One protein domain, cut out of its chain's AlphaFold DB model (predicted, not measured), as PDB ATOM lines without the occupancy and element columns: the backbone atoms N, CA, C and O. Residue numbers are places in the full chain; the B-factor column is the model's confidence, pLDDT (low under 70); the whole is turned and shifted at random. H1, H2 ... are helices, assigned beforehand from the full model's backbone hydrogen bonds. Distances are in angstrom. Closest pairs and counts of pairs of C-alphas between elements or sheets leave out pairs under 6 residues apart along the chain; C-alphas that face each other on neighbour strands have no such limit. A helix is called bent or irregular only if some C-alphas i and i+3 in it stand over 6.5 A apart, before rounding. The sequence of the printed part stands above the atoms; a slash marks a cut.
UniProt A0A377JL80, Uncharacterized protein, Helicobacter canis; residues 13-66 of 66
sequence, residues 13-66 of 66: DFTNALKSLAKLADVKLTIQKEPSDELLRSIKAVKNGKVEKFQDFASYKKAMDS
ATOM      1  N   ASP A  13       1.944 -13.851  22.953       91.88
ATOM      2  CA  ASP A  13       2.760 -14.367  21.849       91.88
ATOM      3  C   ASP A  13       4.221 -14.548  22.250       91.88
ATOM      4  O   ASP A  13       4.802 -15.597  21.977       91.88
ATOM      5  N   PHE A  14       4.785 -13.598  23.001       90.25
ATOM      6  CA  PHE A  14       6.128 -13.742  23.562       90.25
ATOM      7  C   PHE A  14       6.226 -14.966  24.484       90.25
ATOM      8  O   PHE A  14       7.149 -15.775  24.385       90.25
ATOM      9  N   THR A  15       5.223 -15.158  25.344       89.00
ATOM     10  CA  THR A  15       5.169 -16.318  26.248       89.00
ATOM     11  C   THR A  15       5.060 -17.638  25.476       89.00
ATOM     12  O   THR A  15       5.657 -18.641  25.870       89.00
ATOM     13  N   ASN A  16       4.311 -17.656  24.371       92.88
ATOM     14  CA  ASN A  16       4.198 -18.825  23.501       92.88
ATOM     15  C   ASN A  16       5.519 -19.126  22.782       92.88
ATOM     16  O   ASN A  16       5.923 -20.287  22.732       92.88
ATOM     17  N   ALA A  17       6.222 -18.098  22.304       93.50
ATOM     18  CA  ALA A  17       7.536 -18.256  21.690       93.50
ATOM     19  C   ALA A  17       8.544 -18.889  22.664       93.50
ATOM     20  O   ALA A  17       9.215 -19.854  22.304       93.50
ATOM     21  N   LEU A  18       8.582 -18.435  23.925       92.19
ATOM     22  CA  LEU A  18       9.441 -19.034  24.955       92.19
ATOM     23  C   LEU A  18       9.131 -20.517  25.196       92.19
ATOM     24  O   LEU A  18      10.052 -21.319  25.334       92.19
ATOM     25  N   LYS A  19       7.849 -20.903  25.218       92.31
ATOM     26  CA  LYS A  19       7.450 -22.314  25.363       92.31
ATOM     27  C   LYS A  19       7.924 -23.166  24.189       92.31
ATOM     28  O   LYS A  19       8.426 -24.266  24.410       92.31
ATOM     29  N   SER A  20       7.777 -22.664  22.965       96.00
ATOM     30  CA  SER A  20       8.245 -23.363  21.765       96.00
ATOM     31  C   SER A  20       9.760 -23.547  21.786       96.00
ATOM     32  O   SER A  20      10.236 -24.653  21.549       96.00
ATOM     33  N   LEU A  21      10.512 -22.503  22.148       94.12
ATOM     34  CA  LEU A  21      11.970 -22.571  22.272       94.12
ATOM     35  C   LEU A  21      12.411 -23.563  23.353       94.12
ATOM     36  O   LEU A  21      13.296 -24.377  23.110       94.12
ATOM     37  N   ALA A  22      11.762 -23.540  24.519       93.69
ATOM     38  CA  ALA A  22      12.059 -24.470  25.602       93.69
ATOM     39  C   ALA A  22      11.821 -25.930  25.192       93.69
ATOM     40  O   ALA A  22      12.643 -26.789  25.492       93.69
ATOM     41  N   LYS A  23      10.737 -26.203  24.453       94.56
ATOM     42  CA  LYS A  23      10.449 -27.542  23.920       94.56
ATOM     43  C   LYS A  23      11.487 -27.988  22.886       94.56
ATOM     44  O   LYS A  23      11.883 -29.145  22.903       94.56
ATOM     45  N   LEU A  24      11.915 -27.090  21.995       96.69
ATOM     46  CA  LEU A  24      12.933 -27.393  20.982       96.69
ATOM     47  C   LEU A  24      14.302 -27.695  21.601       96.69
ATOM     48  O   LEU A  24      15.014 -28.559  21.105       96.69
ATOM     49  N   ALA A  25      14.659 -26.992  22.675       94.94
ATOM     50  CA  ALA A  25      15.940 -27.150  23.358       94.94
ATOM     51  C   ALA A  25      15.929 -28.216  24.472       94.94
ATOM     52  O   ALA A  25      16.934 -28.365  25.162       94.94
ATOM     53  N   ASP A  26      14.804 -28.911  24.677       94.44
ATOM     54  CA  ASP A  26      14.570 -29.851  25.787       94.44
ATOM     55  C   ASP A  26      14.891 -29.257  27.177       94.44
ATOM     56  O   ASP A  26      15.507 -29.871  28.049       94.44
ATOM     57  N   VAL A  27      14.480 -28.001  27.389       94.50
ATOM     58  CA  VAL A  27      14.686 -27.274  28.649       94.50
ATOM     59  C   VAL A  27      13.370 -27.139  29.406       94.50
ATOM     60  O   VAL A  27      12.333 -26.754  28.863       94.50
ATOM     61  N   LYS A  28      13.418 -27.369  30.720       92.38
ATOM     62  CA  LYS A  28      12.286 -27.111  31.613       92.38
ATOM     63  C   LYS A  28      12.047 -25.604  31.767       92.38
ATOM     64  O   LYS A  28      12.838 -24.907  32.400       92.38
ATOM     65  N   LEU A  29      10.922 -25.114  31.246       91.50
ATOM     66  CA  LEU A  29      10.489 -23.721  31.388       91.50
ATOM     67  C   LEU A  29       9.496 -23.553  32.545       91.50
ATOM     68  O   LEU A  29       8.433 -24.170  32.557       91.50
ATOM     69  N   THR A  30       9.806 -22.638  33.464       88.94
ATOM     70  CA  THR A  30       8.889 -22.183  34.519       88.94
ATOM     71  C   THR A  30       8.543 -20.719  34.276       88.94
ATOM     72  O   THR A  30       9.431 -19.872  34.277       88.94
ATOM     73  N   ILE A  31       7.260 -20.408  34.083       85.12
ATOM     74  CA  ILE A  31       6.776 -19.031  33.914       85.12
ATOM     75  C   ILE A  31       6.078 -18.612  35.204       85.12
ATOM     76  O   ILE A  31       5.032 -19.163  35.548       85.12
ATOM     77  N   GLN A  32       6.638 -17.624  35.898       82.62
ATOM     78  CA  GLN A  32       5.981 -16.981  37.032       82.62
ATOM     79  C   GLN A  32       5.202 -15.773  36.515       82.62
ATOM     80  O   GLN A  32       5.777 -14.878  35.900       82.62
ATOM     81  N   LYS A  33       3.884 -15.777  36.717       77.38
ATOM     82  CA  LYS A  33       3.028 -14.629  36.417       77.38
ATOM     83  C   LYS A  33       2.786 -13.859  37.702       77.38
ATOM     84  O   LYS A  33       2.462 -14.472  38.718       77.38
ATOM     85  N   GLU A  34       2.906 -12.540  37.642       80.25
ATOM     86  CA  GLU A  34       2.434 -11.710  38.741       80.25
ATOM     87  C   GLU A  34       0.901 -11.824  38.852       80.25
ATOM     88  O   GLU A  34       0.214 -11.919  37.826       80.25
ATOM     89  N   PRO A  35       0.349 -11.871  40.077       81.44
ATOM     90  CA  PRO A  35      -1.093 -11.812  40.280       81.44
ATOM     91  C   PRO A  35      -1.650 -10.506  39.703       81.44
ATOM     92  O   PRO A  35      -0.996  -9.470  39.790       81.44
ATOM     93  N   SER A  36      -2.866 -10.528  39.156       84.44
ATOM     94  CA  SER A  36      -3.509  -9.287  38.715       84.44
ATOM     95  C   SER A  36      -3.791  -8.359  39.903       84.44
ATOM     96  O   SER A  36      -4.049  -8.818  41.019       84.44
ATOM     97  N   ASP A  37      -3.821  -7.046  39.660       87.44
ATOM     98  CA  ASP A  37      -4.184  -6.052  40.683       87.44
ATOM     99  C   ASP A  37      -5.575  -6.297  41.278       87.44
ATOM    100  O   ASP A  37      -5.837  -5.997  42.444       87.44
ATOM    101  N   GLU A  38      -6.492  -6.837  40.479       88.38
ATOM    102  CA  GLU A  38      -7.812  -7.265  40.935       88.38
ATOM    103  C   GLU A  38      -7.708  -8.414  41.940       88.38
ATOM    104  O   GLU A  38      -8.231  -8.306  43.048       88.38
ATOM    105  N   LEU A  39      -6.950  -9.466  41.616       89.12
ATOM    106  CA  LEU A  39      -6.742 -10.591  42.525       89.12
ATOM    107  C   LEU A  39      -6.046 -10.145  43.818       89.12
ATOM    108  O   LEU A  39      -6.447 -10.552  44.910       89.12
ATOM    109  N   LEU A  40      -5.049  -9.260  43.724       92.50
ATOM    110  CA  LEU A  40      -4.385  -8.680  44.895       92.50
ATOM    111  C   LEU A  40      -5.361  -7.895  45.781       92.50
ATOM    112  O   LEU A  40      -5.285  -7.990  47.011       92.50
ATOM    113  N   ARG A  41      -6.282  -7.134  45.179       91.31
ATOM    114  CA  ARG A  41      -7.338  -6.416  45.909       91.31
ATOM    115  C   ARG A  41      -8.300  -7.381  46.598       91.31
ATOM    116  O   ARG A  41      -8.558  -7.195  47.788       91.31
ATOM    117  N   SER A  42      -8.746  -8.431  45.916       91.19
ATOM    118  CA  SER A  42      -9.628  -9.454  46.492       91.19
ATOM    119  C   SER A  42      -8.970 -10.192  47.660       91.19
ATOM    120  O   SER A  42      -9.572 -10.328  48.725       91.19
ATOM    121  N   ILE A  43      -7.692 -10.571  47.535       91.81
ATOM    122  CA  ILE A  43      -6.926 -11.183  48.637       91.81
ATOM    123  C   ILE A  43      -6.851 -10.238  49.846       91.81
ATOM    124  O   ILE A  43      -7.024 -10.675  50.986       91.81
ATOM    125  N   LYS A  44      -6.608  -8.938  49.624       94.00
ATOM    126  CA  LYS A  44      -6.602  -7.937  50.705       94.00
ATOM    127  C   LYS A  44      -7.980  -7.790  51.358       94.00
ATOM    128  O   LYS A  44      -8.046  -7.688  52.579       94.00
ATOM    129  N   ALA A  45      -9.062  -7.791  50.580       92.38
ATOM    130  CA  ALA A  45     -10.426  -7.715  51.108       92.38
ATOM    131  C   ALA A  45     -10.734  -8.899  52.037       92.38
ATOM    132  O   ALA A  45     -11.153  -8.684  53.175       92.38
ATOM    133  N   VAL A  46     -10.405 -10.122  51.603       92.81
ATOM    134  CA  VAL A  46     -10.568 -11.342  52.408       92.81
ATOM    135  C   VAL A  46      -9.756 -11.274  53.702       92.81
ATOM    136  O   VAL A  46     -10.304 -11.503  54.778       92.81
ATOM    137  N   LYS A  47      -8.473 -10.894  53.625       92.25
ATOM    138  CA  LYS A  47      -7.607 -10.750  54.813       92.25
ATOM    139  C   LYS A  47      -8.134  -9.731  55.822       92.25
ATOM    140  O   LYS A  47      -7.971  -9.921  57.020       92.25
ATOM    141  N   ASN A  48      -8.784  -8.676  55.339       94.50
ATOM    142  CA  ASN A  48      -9.368  -7.628  56.172       94.50
ATOM    143  C   ASN A  48     -10.789  -7.965  56.656       94.50
ATOM    144  O   ASN A  48     -11.458  -7.096  57.209       94.50
ATOM    145  N   GLY A  49     -11.284  -9.183  56.410       90.81
ATOM    146  CA  GLY A  49     -12.634  -9.597  56.794       90.81
ATOM    147  C   GLY A  49     -13.754  -8.903  56.012       90.81
ATOM    148  O   GLY A  49     -14.914  -9.008  56.405       90.81
ATOM    149  N   LYS A  50     -13.434  -8.216  54.905       90.38
ATOM    150  CA  LYS A  50     -14.410  -7.608  53.986       90.38
ATOM    151  C   LYS A  50     -14.971  -8.681  53.057       90.38
ATOM    152  O   LYS A  50     -14.686  -8.692  51.862       90.38
ATOM    153  N   VAL A  51     -15.699  -9.620  53.646       88.56
ATOM    154  CA  VAL A  51     -16.325 -10.751  52.961       88.56
ATOM    155  C   VAL A  51     -17.807 -10.776  53.277       88.56
ATOM    156  O   VAL A  51     -18.216 -10.491  54.405       88.56
ATOM    157  N   GLU A  52     -18.608 -11.148  52.291       88.69
ATOM    158  CA  GLU A  52     -20.009 -11.465  52.520       88.69
ATOM    159  C   GLU A  52     -20.109 -12.842  53.170       88.69
ATOM    160  O   GLU A  52     -19.451 -13.803  52.761       88.69
ATOM    161  N   LYS A  53     -20.903 -12.923  54.237       90.19
ATOM    162  CA  LYS A  53     -21.158 -14.168  54.954       90.19
ATOM    163  C   LYS A  53     -22.566 -14.626  54.630       90.19
ATOM    164  O   LYS A  53     -23.516 -13.868  54.788       90.19
ATOM    165  N   PHE A  54     -22.679 -15.888  54.253       92.38
ATOM    166  CA  PHE A  54     -23.951 -16.548  54.015       92.38
ATOM    167  C   PHE A  54     -24.139 -17.636  55.062       92.38
ATOM    168  O   PHE A  54     -23.172 -18.265  55.492       92.38
ATOM    169  N   GLN A  55     -25.384 -17.830  55.491       91.75
ATOM    170  CA  GLN A  55     -25.722 -18.825  56.506       91.75
ATOM    171  C   GLN A  55     -25.449 -20.252  56.013       91.75
ATOM    172  O   GLN A  55     -25.003 -21.101  56.781       91.75
ATOM    173  N   ASP A  56     -25.689 -20.502  54.727       94.31
ATOM    174  CA  ASP A  56     -25.472 -21.786  54.078       94.31
ATOM    175  C   ASP A  56     -25.149 -21.617  52.585       94.31
ATOM    176  O   ASP A  56     -25.223 -20.527  52.003       94.31
ATOM    177  N   PHE A  57     -24.778 -22.731  51.952       92.94
ATOM    178  CA  PHE A  57     -24.439 -22.765  50.533       92.94
ATOM    179  C   PHE A  57     -25.636 -22.440  49.624       92.94
ATOM    180  O   PHE A  57     -25.450 -21.859  48.557       92.94
ATOM    181  N   ALA A  58     -26.865 -22.772  50.034       94.25
ATOM    182  CA  ALA A  58     -28.063 -22.476  49.246       94.25
ATOM    183  C   ALA A  58     -28.322 -20.963  49.159       94.25
ATOM    184  O   ALA A  58     -28.660 -20.454  48.089       94.25
ATOM    185  N   SER A  59     -28.111 -20.245  50.260       93.62
ATOM    186  CA  SER A  59     -28.216 -18.787  50.353       93.62
ATOM    187  C   SER A  59     -27.128 -18.098  49.534       93.62
ATOM    188  O   SER A  59     -27.428 -17.174  48.783       93.62
ATOM    189  N   TYR A  60     -25.889 -18.599  49.609       93.56
ATOM    190  CA  TYR A  60     -24.793 -18.141  48.751       93.56
ATOM    191  C   TYR A  60     -25.129 -18.307  47.264       93.56
ATOM    192  O   TYR A  60     -24.998 -17.366  46.487       93.56
ATOM    193  N   LYS A  61     -25.612 -19.491  46.867       93.69
ATOM    194  CA  LYS A  61     -25.934 -19.779  45.468       93.69
ATOM    195  C   LYS A  61     -27.018 -18.844  44.926       93.69
ATOM    196  O   LYS A  61     -26.845 -18.283  43.854       93.69
ATOM    197  N   LYS A  62     -28.086 -18.606  45.698       93.00
ATOM    198  CA  LYS A  62     -29.133 -17.639  45.322       93.00
ATOM    199  C   LYS A  62     -28.585 -16.226  45.106       93.00
ATOM    200  O   LYS A  62     -29.030 -15.561  44.180       93.00
ATOM    201  N   ALA A  63     -27.645 -15.781  45.940       91.69
ATOM    202  CA  ALA A  63     -27.039 -14.455  45.817       91.69
ATOM    203  C   ALA A  63     -26.109 -14.326  44.600       91.69
ATOM    204  O   ALA A  63     -25.995 -13.244  44.046       91.69
ATOM    205  N   MET A  64     -25.464 -15.419  44.179       89.19
ATOM    206  CA  MET A  64     -24.612 -15.444  42.982       89.19
ATOM    207  C   MET A  64     -25.408 -15.551  41.674       89.19
ATOM    208  O   MET A  64     -24.925 -15.111  40.637       89.19
ATOM    209  N   ASP A  65     -26.590 -16.172  41.724       85.38
ATOM    210  CA  ASP A  65     -27.470 -16.385  40.568       85.38
ATOM    211  C   ASP A  65     -28.454 -15.207  40.327       85.38
ATOM    212  O   ASP A  65     -29.220 -15.259  39.363       85.38
ATOM    213  N   SER A  66     -28.466 -14.177  41.193       56.50
ATOM    214  CA  SER A  66     -29.318 -12.967  41.093       56.50
ATOM    215  C   SER A  66     -28.557 -11.775  40.519       56.50
ATOM    216  O   SER A  66     -29.192 -10.984  39.786       56.50
TER     217      SER A  66
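AT A GLANCE: This is residues 13 to 66 of the 66 residues of an uncharacterized protein of Helicobacter canis (UniProt A0A377JL80). Three short helices are strung along one drawn-out chain like separate beads, with H1 near one end of the long axis, H3 near the other and H2 between them; no helix packs on another, and there is no common core. After H1 the chain turns back at residues 25 to 29 and then runs out as a long strand-like thread to H2, and a shorter link leads on from H2 to H3. The printed part has 54 residues with three named helices, in the order H1, H2, H3, and no named strand; the class is all helix. The whole is extended, with a radius of gyration of the C-alphas of 19.7 A, and its outline is a rod spanning 54 by 24 by 18 A.

IN THESE COORDINATES: H1 is residues 13 to 24, Asp 13 to Leu 24, and measures 16.6 A from first to last C-alpha. It begins at C-alpha 13, at (2.760, -14.367, 21.849), and ends at C-alpha 24, at (12.933, -27.393, 20.982). Residues 25 to 36 hold no named element. H2 is residues 37 to 47, Asp 37 to Lys 47, and measures 15.3 A; its C-alpha 37 is at (-4.184, -6.052, 40.683). H3 is residues 57 to 64, Phe 57 to Met 64, and measures 10.5 A; its C-alpha 64 is at (-24.612, -15.444, 42.982).

HOW THE PARTS SIT: H1 touches no helix; it is apart from H2 and from H3, with no C-alpha of either within 8 A of it. H2 and H3 are apart too, with no C-alpha of the one within 8 A of the other. In x, the centre of H1 is at 8.195, that of H2 at -7.474 and that of H3 at -26.529. Residues 32 to 41, of which 37 to 41 belong to H2, stand free, and so do residues 43 to 49, of which 43 to 47 belong to H2. In H1, H2 and H3 every pair of O i and N i+4 is within hydrogen-bond range. No helix is bent or irregular.

THE WHOLE: The two C-alphas farthest apart are those of Ala 25 and Gln 55, at 53.9 A, and the first and last printed C-alphas, of Asp 13 and Ser 66, are 37.4 A apart. The link from H1 to H2, with 12 residues, is long; that from H2 to H3, with 9 residues, is short. The printed part has no cut, and residue 66 is the chain's last. The mean pLDDT of the printed part is 90.3, and one printed residue, Ser 66, is under 70.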